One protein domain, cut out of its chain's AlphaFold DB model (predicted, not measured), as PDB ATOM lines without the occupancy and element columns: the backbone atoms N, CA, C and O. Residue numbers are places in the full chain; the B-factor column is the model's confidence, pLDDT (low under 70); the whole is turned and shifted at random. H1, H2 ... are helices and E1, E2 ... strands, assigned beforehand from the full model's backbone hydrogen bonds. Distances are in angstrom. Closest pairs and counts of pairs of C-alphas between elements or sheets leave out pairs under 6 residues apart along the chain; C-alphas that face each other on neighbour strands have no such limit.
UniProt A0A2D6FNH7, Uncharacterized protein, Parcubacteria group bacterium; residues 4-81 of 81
ATOM      1  N   TYR A   4     282.996 216.130 364.712       98.25
ATOM      2  CA  TYR A   4     282.452 217.486 364.653       98.25
ATOM      3  C   TYR A   4     283.216 218.380 365.629       98.25
ATOM      4  O   TYR A   4     283.249 218.093 366.823       98.25
ATOM      5  N   LEU A   5     283.821 219.460 365.129       98.12
ATOM      6  CA  LEU A   5     284.650 220.368 365.938       98.12
ATOM      7  C   LEU A   5     283.827 221.373 366.760       98.12
ATOM      8  O   LEU A   5     284.350 222.017 367.666       98.12
ATOM      9  N   ASN A   6     282.547 221.517 366.433       98.25
ATOM     10  CA  ASN A   6     281.564 222.342 367.124       98.25
ATOM     11  C   ASN A   6     280.142 221.844 366.821       98.25
ATOM     12  O   ASN A   6     279.932 220.974 365.972       98.25
ATOM     13  N   SER A   7     279.161 222.423 367.504       97.06
ATOM     14  CA  SER A   7     277.731 222.246 367.255       97.06
ATOM     15  C   SER A   7     277.202 223.232 366.205       97.06
ATOM     16  O   SER A   7     277.815 224.254 365.900       97.06
ATOM     17  N   SER A   8     276.035 222.927 365.635       96.75
ATOM     18  CA  SER A   8     275.394 223.738 364.587       96.75
ATOM     19  C   SER A   8     274.721 225.023 365.092       96.75
ATOM     20  O   SER A   8     274.086 225.727 364.310       96.75
ATOM     21  N   ASP A   9     274.837 225.328 366.381       97.00
ATOM     22  CA  ASP A   9     274.274 226.503 367.053       97.00
ATOM     23  C   ASP A   9     275.306 227.619 367.297       97.00
ATOM     24  O   ASP A   9     274.920 228.714 367.694       97.00
ATOM     25  N   CYS A  10     276.596 227.381 367.035       97.75
ATOM     26  CA  CYS A  10     277.657 228.365 367.225       97.75
ATOM     27  C   CYS A  10     278.746 228.212 366.160       97.75
ATOM     28  O   CYS A  10     279.407 227.180 366.077       97.75
ATOM     29  N   CYS A  11     278.953 229.241 365.339       98.44
ATOM     30  CA  CYS A  11     279.978 229.245 364.298       98.44
ATOM     31  C   CYS A  11     281.375 229.235 364.919       98.44
ATOM     32  O   CYS A  11     281.730 230.167 365.636       98.44
ATOM     33  N   ILE A  12     282.208 228.247 364.582       98.06
ATOM     34  CA  ILE A  12     283.548 228.128 365.179       98.06
ATOM     35  C   ILE A  12     284.503 229.262 364.770       98.06
ATOM     36  O   ILE A  12     285.486 229.513 365.456       98.06
ATOM     37  N   LEU A  13     284.230 229.957 363.658       97.81
ATOM     38  CA  LEU A  13     285.121 231.010 363.160       97.81
ATOM     39  C   LEU A  13     284.873 232.367 363.829       97.81
ATOM     40  O   LEU A  13     285.807 233.142 364.010       97.81
ATOM     41  N   CYS A  14     283.619 232.686 364.156       97.81
ATOM     42  CA  CYS A  14     283.247 233.990 364.719       97.81
ATOM     43  C   CYS A  14     282.560 233.911 366.087       97.81
ATOM     44  O   CYS A  14     282.259 234.954 366.662       97.81
ATOM     45  N   PHE A  15     282.310 232.698 366.588       97.62
ATOM     46  CA  PHE A  15     281.684 232.396 367.879       97.62
ATOM     47  C   PHE A  15     280.291 233.012 368.064       97.62
ATOM     48  O   PHE A  15     279.893 233.360 369.173       97.62
ATOM     49  N   LYS A  16     279.548 233.170 366.963       97.31
ATOM     50  CA  LYS A  16     278.174 233.691 366.961       97.31
ATOM     51  C   LYS A  16     277.168 232.607 366.565       97.31
ATOM     52  O   LYS A  16     277.524 231.726 365.773       97.31
ATOM     53  N   PRO A  17     275.919 232.697 367.051       97.00
ATOM     54  CA  PRO A  17     274.848 231.803 366.628       97.00
ATOM     55  C   PRO A  17     274.450 232.018 365.156       97.00
ATOM     56  O   PRO A  17     274.909 232.986 364.533       97.00
ATOM     57  N   PRO A  18     273.607 231.136 364.580       97.00
ATOM     58  CA  PRO A  18     272.884 231.395 363.335       97.00
ATOM     59  C   PRO A  18     272.334 232.824 363.258       97.00
ATOM     60  O   PRO A  18     271.853 233.363 364.257       97.00
ATOM     61  N   TYR A  19     272.413 233.448 362.082       93.44
ATOM     62  CA  TYR A  19     271.849 234.785 361.901       93.44
ATOM     63  C   TYR A  19     270.328 234.706 361.924       93.44
ATOM     64  O   TYR A  19     269.755 233.856 361.250       93.44
ATOM     65  N   ILE A  20     269.693 235.579 362.702       93.00
ATOM     66  CA  ILE A  20     268.244 235.753 362.657       93.00
ATOM     67  C   ILE A  20     267.945 236.768 361.564       93.00
ATOM     68  O   ILE A  20     268.469 237.882 361.587       93.00
ATOM     69  N   GLU A  21     267.123 236.369 360.607       90.31
ATOM     70  CA  GLU A  21     266.762 237.163 359.444       90.31
ATOM     71  C   GLU A  21     265.242 237.179 359.295       90.31
ATOM     72  O   GLU A  21     264.561 236.191 359.576       90.31
ATOM     73  N   GLU A  22     264.705 238.312 358.851       91.56
ATOM     74  CA  GLU A  22     263.301 238.434 358.481       91.56
ATOM     75  C   GLU A  22     263.196 238.525 356.960       91.56
ATOM     76  O   GLU A  22     263.753 239.431 356.337       91.56
ATOM     77  N   MET A  23     262.470 237.587 356.356       84.00
ATOM     78  CA  MET A  23     262.163 237.603 354.929       84.00
ATOM     79  C   MET A  23     260.653 237.547 354.740       84.00
ATOM     80  O   MET A  23     259.992 236.625 355.211       84.00
ATOM     81  N   HIS A  24     260.099 238.543 354.043       87.88
ATOM     82  CA  HIS A  24     258.663 238.638 353.754       87.88
ATOM     83  C   HIS A  24     257.756 238.553 355.002       87.88
ATOM     84  O   HIS A  24     256.689 237.945 354.951       87.88
ATOM     85  N   GLY A  25     258.174 239.148 356.126       90.12
ATOM     86  CA  GLY A  25     257.416 239.108 357.383       90.12
ATOM     87  C   GLY A  25     257.565 237.806 358.178       90.12
ATOM     88  O   GLY A  25     256.874 237.620 359.178       90.12
ATOM     89  N   VAL A  26     258.442 236.892 357.748       88.00
ATOM     90  CA  VAL A  26     258.755 235.645 358.457       88.00
ATOM     91  C   VAL A  26     260.145 235.755 359.070       88.00
ATOM     92  O   VAL A  26     261.135 235.874 358.350       88.00
ATOM     93  N   VAL A  27     260.215 235.687 360.400       92.19
ATOM     94  CA  VAL A  27     261.479 235.635 361.146       92.19
ATOM     95  C   VAL A  27     261.979 234.191 361.180       92.19
ATOM     96  O   VAL A  27     261.286 233.297 361.666       92.19
ATOM     97  N   GLY A  28     263.186 233.964 360.673       91.31
ATOM     98  CA  GLY A  28     263.852 232.666 360.645       91.31
ATOM     99  C   GLY A  28     265.331 232.774 361.001       91.31
ATOM    100  O   GLY A  28     265.877 233.864 361.146       91.31
ATOM    101  N   ALA A  29     265.986 231.626 361.159       91.75
ATOM    102  CA  ALA A  29     267.427 231.556 361.370       91.75
ATOM    103  C   ALA A  29     268.114 230.990 360.123       91.75
ATOM    104  O   ALA A  29     267.748 229.909 359.656       91.75
ATOM    105  N   THR A  30     269.139 231.671 359.617       92.94
ATOM    106  CA  THR A  30     270.017 231.155 358.563       92.94
ATOM    107  C   THR A  30     270.954 230.109 359.173       92.94
ATOM    108  O   THR A  30     271.823 230.472 359.976       92.94
ATOM    109  N   PRO A  31     270.810 228.814 358.832       94.31
ATOM    110  CA  PRO A  31     271.567 227.750 359.477       94.31
ATOM    111  C   PRO A  31     273.063 227.843 359.157       94.31
ATOM    112  O   PRO A  31     273.471 228.306 358.090       94.31
ATOM    113  N   LEU A  32     273.895 227.348 360.077       98.19
ATOM    114  CA  LEU A  32     275.317 227.156 359.806       98.19
ATOM    115  C   LEU A  32     275.506 226.029 358.786       98.19
ATOM    116  O   LEU A  32     274.843 224.993 358.854       98.19
ATOM    117  N   ILE A  33     276.449 226.213 357.869       98.12
ATOM    118  CA  ILE A  33     276.813 225.204 356.878       98.12
ATOM    119  C   ILE A  33     277.982 224.356 357.376       98.12
ATOM    120  O   ILE A  33     278.782 224.793 358.205       98.12
ATOM    121  N   LYS A  34     278.078 223.135 356.853       98.31
ATOM    122  CA  LYS A  34     279.208 222.240 357.107       98.31
ATOM    123  C   LYS A  34     280.404 222.670 356.262       98.31
ATOM    124  O   LYS A  34     280.276 222.855 355.058       98.31
ATOM    125  N   HIS A  35     281.554 222.768 356.908       98.44
ATOM    126  CA  HIS A  35     282.865 222.953 356.307       98.44
ATOM    127  C   HIS A  35     283.706 221.709 356.583       98.44
ATOM    128  O   HIS A  35     283.915 221.357 357.747       98.44
ATOM    129  N   HIS A  36     284.182 221.031 355.540       98.44
ATOM    130  CA  HIS A  36     285.109 219.911 355.695       98.44
ATOM    131  C   HIS A  36     286.499 220.447 356.025       98.44
ATOM    132  O   HIS A  36     287.137 221.068 355.184       98.44
ATOM    133  N   VAL A  37     286.985 220.183 357.237       98.25
ATOM    134  CA  VAL A  37     288.368 220.498 357.626       98.25
ATOM    135  C   VAL A  37     289.323 219.456 357.058       98.25
ATOM    136  O   VAL A  37     290.399 219.798 356.586       98.25
ATOM    137  N   THR A  38     288.913 218.188 357.047       98.06
ATOM    138  CA  THR A  38     289.578 217.104 356.317       98.06
ATOM    139  C   THR A  38     288.554 216.035 355.935       98.06
ATOM    140  O   THR A  38     287.498 215.923 356.563       98.06
ATOM    141  N   TYR A  39     288.842 215.267 354.885       97.69
ATOM    142  CA  TYR A  39     287.975 214.191 354.399       97.69
ATOM    143  C   TYR A  39     288.370 212.811 354.952       97.69
ATOM    144  O   TYR A  39     287.533 211.908 354.982       97.69
ATOM    145  N   PHE A  40     289.621 212.630 355.398       96.44
ATOM    146  CA  PHE A  40     290.165 211.326 355.796       96.44
ATOM    147  C   PHE A  40     291.123 211.436 357.005       96.44
ATOM    148  O   PHE A  40     292.290 211.770 356.817       96.44
ATOM    149  N   PRO A  41     290.685 211.096 358.236       95.81
ATOM    150  CA  PRO A  41     289.297 210.844 358.642       95.81
ATOM    151  C   PRO A  41     288.438 212.109 358.500       95.81
ATOM    152  O   PRO A  41     288.958 213.214 358.564       95.81
ATOM    153  N   GLU A  42     287.127 211.965 358.306       97.81
ATOM    154  CA  GLU A  42     286.246 213.121 358.098       97.81
ATOM    155  C   GLU A  42     286.140 213.989 359.363       97.81
ATOM    156  O   GLU A  42     285.699 213.511 360.414       97.81
ATOM    157  N   LYS A  43     286.491 215.275 359.238       98.44
ATOM    158  CA  LYS A  43     286.292 216.303 360.269       98.44
ATOM    159  C   LYS A  43     285.481 217.461 359.710       98.44
ATOM    160  O   LYS A  43     285.839 218.023 358.674       98.44
ATOM    161  N   ILE A  44     284.423 217.843 360.414       98.56
ATOM    162  CA  ILE A  44     283.500 218.901 360.002       98.56
ATOM    163  C   ILE A  44     283.450 220.008 361.055       98.56
ATOM    164  O   ILE A  44     283.360 219.745 362.253       98.56
ATOM    165  N   ALA A  45     283.437 221.253 360.587       98.62
ATOM    166  CA  ALA A  45     283.090 222.428 361.372       98.62
ATOM    167  C   ALA A  45     281.777 223.043 360.866       98.62
ATOM    168  O   ALA A  45     281.525 223.071 359.663       98.62
ATOM    169  N   TYR A  46     280.951 223.576 361.763       98.69
ATOM    170  CA  TYR A  46     279.809 224.414 361.402       98.69
ATOM    171  C   TYR A  46     280.222 225.885 361.375       98.69
ATOM    172  O   TYR A  46     280.763 226.412 362.352       98.69
ATOM    173  N   VAL A  47     279.956 226.560 360.258       98.69
ATOM    174  CA  VAL A  47     280.318 227.965 360.037       98.69
ATOM    175  C   VAL A  47     279.203 228.717 359.313       98.69
ATOM    176  O   VAL A  47     278.423 228.129 358.567       98.69
ATOM    177  N   HIS A  48     279.119 230.039 359.488       98.44
ATOM    178  CA  HIS A  48     278.282 230.863 358.604       98.44
ATOM    179  C   HIS A  48     278.812 230.803 357.171       98.44
ATOM    180  O   HIS A  48     280.019 230.683 356.965       98.44
ATOM    181  N   TYR A  49     277.943 231.005 356.180       97.19
ATOM    182  CA  TYR A  49     278.348 231.061 354.772       97.19
ATOM    183  C   TYR A  49     279.458 232.096 354.508       97.19
ATOM    184  O   TYR A  49     280.458 231.807 353.855       97.19
ATOM    185  N   GLU A  50     279.348 233.286 355.102       97.12
ATOM    186  CA  GLU A  50     280.389 234.319 355.011       97.12
ATOM    187  C   GLU A  50     281.711 233.894 355.665       97.12
ATOM    188  O   GLU A  50     282.789 234.240 355.186       97.12
ATOM    189  N   CYS A  51     281.652 233.112 356.745       98.31
ATOM    190  CA  CYS A  51     282.838 232.564 357.400       98.31
ATOM    191  C   CYS A  51     283.493 231.466 356.550       98.31
ATOM    192  O   CYS A  51     284.712 231.450 356.413       98.31
ATOM    193  N   HIS A  52     282.699 230.611 355.905       98.44
ATOM    194  CA  HIS A  52     283.188 229.624 354.941       98.44
ATOM    195  C   HIS A  52     283.918 230.288 353.765       98.44
ATOM    196  O   HIS A  52     285.021 229.880 353.406       98.44
ATOM    197  N   LYS A  53     283.358 231.373 353.210       98.12
ATOM    198  CA  LYS A  53     284.033 232.156 352.163       98.12
ATOM    199  C   LYS A  53     285.370 232.733 352.630       98.12
ATOM    200  O   LYS A  53     286.301 232.762 351.840       98.12
ATOM    201  N   LYS A  54     285.488 233.157 353.895       98.00
ATOM    202  CA  LYS A  54     286.770 233.619 354.462       98.00
ATOM    203  C   LYS A  54     287.797 232.495 354.572       98.00
ATOM    204  O   LYS A  54     288.963 232.734 354.294       98.00
ATOM    205  N   ILE A  55     287.377 231.281 354.942       98.31
ATOM    206  CA  ILE A  55     288.273 230.113 355.003       98.31
ATOM    207  C   ILE A  55     288.886 229.833 353.623       98.31
ATOM    208  O   ILE A  55     290.098 229.652 353.526       98.31
ATOM    209  N   HIS A  56     288.067 229.873 352.570       97.38
ATOM    210  CA  HIS A  56     288.482 229.692 351.172       97.38
ATOM    211  C   HIS A  56     288.865 230.994 350.452       97.38
ATOM    212  O   HIS A  56     288.918 231.016 349.222       97.38
ATOM    213  N   GLY A  57     289.082 232.080 351.198       96.38
ATOM    214  CA  GLY A  57     289.491 233.361 350.636       96.38
ATOM    215  C   GLY A  57     290.927 233.333 350.115       96.38
ATOM    216  O   GLY A  57     291.586 232.296 350.109       96.38
ATOM    217  N   ASP A  58     291.413 234.502 349.706       95.12
ATOM    218  CA  ASP A  58     292.803 234.707 349.304       95.12
ATOM    219  C   ASP A  58     293.463 235.748 350.236       95.12
ATOM    220  O   ASP A  58     293.040 236.909 350.228       95.12
ATOM    221  N   PRO A  59     294.435 235.362 351.091       94.25
ATOM    222  CA  PRO A  59     294.956 234.005 351.265       94.25
ATOM    223  C   PRO A  59     293.989 233.092 352.049       94.25
ATOM    224  O   PRO A  59     293.238 233.574 352.904       94.25
ATOM    225  N   PRO A  60     294.027 231.766 351.818       96.62
ATOM    226  CA  PRO A  60     293.171 230.825 352.530       96.62
ATOM    227  C   PRO A  60     293.606 230.657 353.990       96.62
ATOM    228  O   PRO A  60     294.796 230.680 354.315       96.62
ATOM    229  N   ILE A  61     292.647 230.399 354.884       97.31
ATOM    230  CA  ILE A  61     292.937 230.100 356.294       97.31
ATOM    231  C   ILE A  61     293.251 228.605 356.421       97.31
ATOM    232  O   ILE A  61     292.390 227.792 356.761       97.31
ATOM    233  N   THR A  62     294.502 228.240 356.142       96.50
ATOM    234  CA  THR A  62     294.966 226.842 356.039       96.50
ATOM    235  C   THR A  62     294.789 226.020 357.315       96.50
ATOM    236  O   THR A  62     294.647 224.806 357.234       96.50
ATOM    237  N   LEU A  63     294.683 226.652 358.492       96.44
ATOM    238  CA  LEU A  63     294.317 225.964 359.740       96.44
ATOM    239  C   LEU A  63     293.005 225.164 359.609       96.44
ATOM    240  O   LEU A  63     292.867 224.097 360.211       96.44
ATOM    241  N   TRP A  64     292.063 225.660 358.803       98.00
ATOM    242  CA  TRP A  64     290.764 225.036 358.548       98.00
ATOM    243  C   TRP A  64     290.730 224.217 357.250       98.00
ATOM    244  O   TRP A  64     289.672 223.708 356.898       98.00
ATOM    245  N   ILE A  65     291.850 224.066 356.538       98.19
ATOM    246  CA  ILE A  65     291.952 223.296 355.288       98.19
ATOM    247  C   ILE A  65     293.108 222.303 355.438       98.19
ATOM    248  O   ILE A  65     294.266 222.629 355.201       98.19
ATOM    249  N   GLN A  66     292.781 221.084 355.860       97.81
ATOM    250  CA  GLN A  66     293.727 220.007 356.178       97.81
ATOM    251  C   GLN A  66     293.530 218.807 355.240       97.81
ATOM    252  O   GLN A  66     293.530 217.649 355.665       97.81
ATOM    253  N   TYR A  67     293.283 219.088 353.964       97.00
ATOM    254  CA  TYR A  67     293.102 218.090 352.917       97.00
ATOM    255  C   TYR A  67     293.794 218.534 351.634       97.00
ATOM    256  O   TYR A  67     293.966 219.731 351.390       97.00
ATOM    257  N   ASP A  68     294.121 217.561 350.789       96.19
ATOM    258  CA  ASP A  68     294.789 217.809 349.519       96.19
ATOM    259  C   ASP A  68     293.800 217.974 348.360       96.19
ATOM    260  O   ASP A  68     292.621 217.589 348.404       96.19
ATOM    261  N   VAL A  69     294.299 218.546 347.262       93.94
ATOM    262  CA  VAL A  69     293.542 218.646 346.012       93.94
ATOM    263  C   VAL A  69     293.140 217.242 345.551       93.94
ATOM    264  O   VAL A  69     293.978 216.390 345.278       93.94
ATOM    265  N   GLY A  70     291.831 217.015 345.418       95.62
ATOM    266  CA  GLY A  70     291.266 215.739 344.967       95.62
ATOM    267  C   GLY A  70     290.633 214.890 346.070       95.62
ATOM    268  O   GLY A  70     289.804 214.034 345.747       95.62
ATOM    269  N   ASP A  71     290.902 215.174 347.347       96.88
ATOM    270  CA  ASP A  71     290.321 214.418 348.465       96.88
ATOM    271  C   ASP A  71     288.797 214.507 348.495       96.88
ATOM    272  O   ASP A  71     288.128 213.483 348.621       96.88
ATOM    273  N   ALA A  72     288.238 215.695 348.249       95.31
ATOM    274  CA  ALA A  72     286.792 215.884 348.132       95.31
ATOM    275  C   ALA A  72     286.177 214.946 347.078       95.31
ATOM    276  O   ALA A  72     285.180 214.266 347.325       95.31
ATOM    277  N   ARG A  73     286.801 214.851 345.893       96.56
ATOM    278  CA  ARG A  73     286.328 213.984 344.802       96.56
ATOM    279  C   ARG A  73     286.377 212.514 345.210       96.56
ATOM    280  O   ARG A  73     285.412 211.790 344.971       96.56
ATOM    281  N   LYS A  74     287.485 212.079 345.818       96.81
ATOM    282  CA  LYS A  74     287.657 210.709 346.320       96.81
ATOM    283  C   LYS A  74     286.606 210.378 347.382       96.81
ATOM    284  O   LYS A  74     285.998 209.315 347.313       96.81
ATOM    285  N   PHE A  75     286.361 211.294 348.313       95.81
ATOM    286  CA  PHE A  75     285.408 211.130 349.406       95.81
ATOM    287  C   PHE A  75     283.983 210.897 348.895       95.81
ATOM    288  O   PHE A  75     283.381 209.866 349.195       95.81
ATOM    289  N   TYR A  76     283.475 211.777 348.028       94.75
ATOM    290  CA  TYR A  76     282.132 211.617 347.463       94.75
ATOM    291  C   TYR A  76     282.009 210.413 346.519       94.75
ATOM    292  O   TYR A  76     280.930 209.835 346.406       94.75
ATOM    293  N   ALA A  77     283.090 209.994 345.852       95.88
ATOM    294  CA  ALA A  77     283.083 208.774 345.043       95.88
ATOM    295  C   ALA A  77     282.924 207.499 345.889       95.88
ATOM    296  O   ALA A  77     282.315 206.537 345.425       95.88
ATOM    297  N   LEU A  78     283.442 207.490 347.124       93.69
ATOM    298  CA  LEU A  78     283.286 206.366 348.051       93.69
ATOM    299  C   LEU A  78     281.877 206.287 348.658       93.69
ATOM    300  O   LEU A  78     281.428 205.186 348.940       93.69
ATOM    301  N   GLN A  79     281.174 207.415 348.817       87.94
ATOM    302  CA  GLN A  79     279.801 207.452 349.350       87.94
ATOM    303  C   GLN A  79     278.712 207.078 348.333       87.94
ATOM    304  O   GLN A  79     277.587 206.786 348.717       87.94
ATOM    305  N   LYS A  80     279.019 207.121 347.031       78.94
ATOM    306  CA  LYS A  80     278.091 206.722 345.958       78.94
ATOM    307  C   LYS A  80     278.020 205.202 345.739       78.94
ATOM    308  O   LYS A  80     277.379 204.771 344.784       78.94
ATOM    309  N   LYS A  81     278.724 204.421 346.559       52.69
ATOM    310  CA  LYS A  81     278.725 202.956 346.547       52.69
ATOM    311  C   LYS A  81     277.832 202.431 347.657       52.69
ATOM    312  O   LYS A  81     277.180 201.401 347.400       52.69
TER     313      LYS A  81
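AT A GLANCE: This is residues 4 to 81 of the 81 residues of an uncharacterized protein of Parcubacteria group bacterium (UniProt A0A2D6FNH7). A two-stranded hairpin, E3 and E4, lies nearest the middle of a loose domain, with helix H1 by one end of it and helix H2 by the other. A second hairpin, E1 and E2, makes a long arm, for E2 runs on into E3 nearly straight, while two long unnamed stretches, residues 4 to 18 and 56 to 70, make up much of the rest. The printed part has 78 residues, with four named strands and then two named helices, in the order E1, E2, E3, E4, H1, H2. Each sheet has two antiparallel strands, in the orders E1 - E2 and E3 - E4, and the class is mixed, helices and strands, with 39 residues in named elements. The whole is loose, with a radius of gyration of the C-alphas of 14.5 A, and spans 43 by 33 by 21 A.

IN THESE COORDINATES: Find C-alpha 33 at (276.813, 225.204, 356.878); from there E3 runs through residues 33 to 39, 15.9 A from first to last C-alpha. E4 comes back through residues 42 to 47, 16.1 A. Before them, look for E1 at residues 19 to 23, 12.3 A, beginning at C-alpha 19 at (271.849, 234.785, 361.901), and E2 at residues 26 to 30, 12.1 A. H1 follows E4 at residues 49 to 55, 10.0 A. H2 holds residues 71 to 79, 12.6 A, and ends at C-alpha 79 at (279.801, 207.452, 349.350).

HOW THE PARTS SIT: Start at the hairpin of E3 and E4, antiparallel at 152 degrees between their directions; N 35 and O 45 are 2.8 A apart, and N 45 and O 35 are 2.9 A apart, both within hydrogen-bond range. At the beginning of E3, the closest C-alphas of E3 and H1, those of Ile 33 and Tyr 49, are 6.4 A apart. At its end, the closest C-alphas of E3 and H2, those of Tyr 39 and Asp 71, are also 6.4 A apart. H1 and H2 are apart, and so are E4 and H2. Go back from E3 across a break of 2 residues and you reach E2, which runs on into E3 at 12 degrees. E1 and E2 are a hairpin, antiparallel at 145 degrees, with N 21 and O 28 within hydrogen-bond range at 2.8 A. In H1 and H2 every O i to N i+4 pair is within hydrogen-bond range.

THE WHOLE: Look for the two C-alphas farthest apart at Gly 25 and Asp 68, 43.7 A. The printed part has no cut. The link from H1 to H2, 15 residues, is long; the other links between named elements are tight. The mean pLDDT of the printed part is 95.3, and residue 81, the chain's last, is under 70.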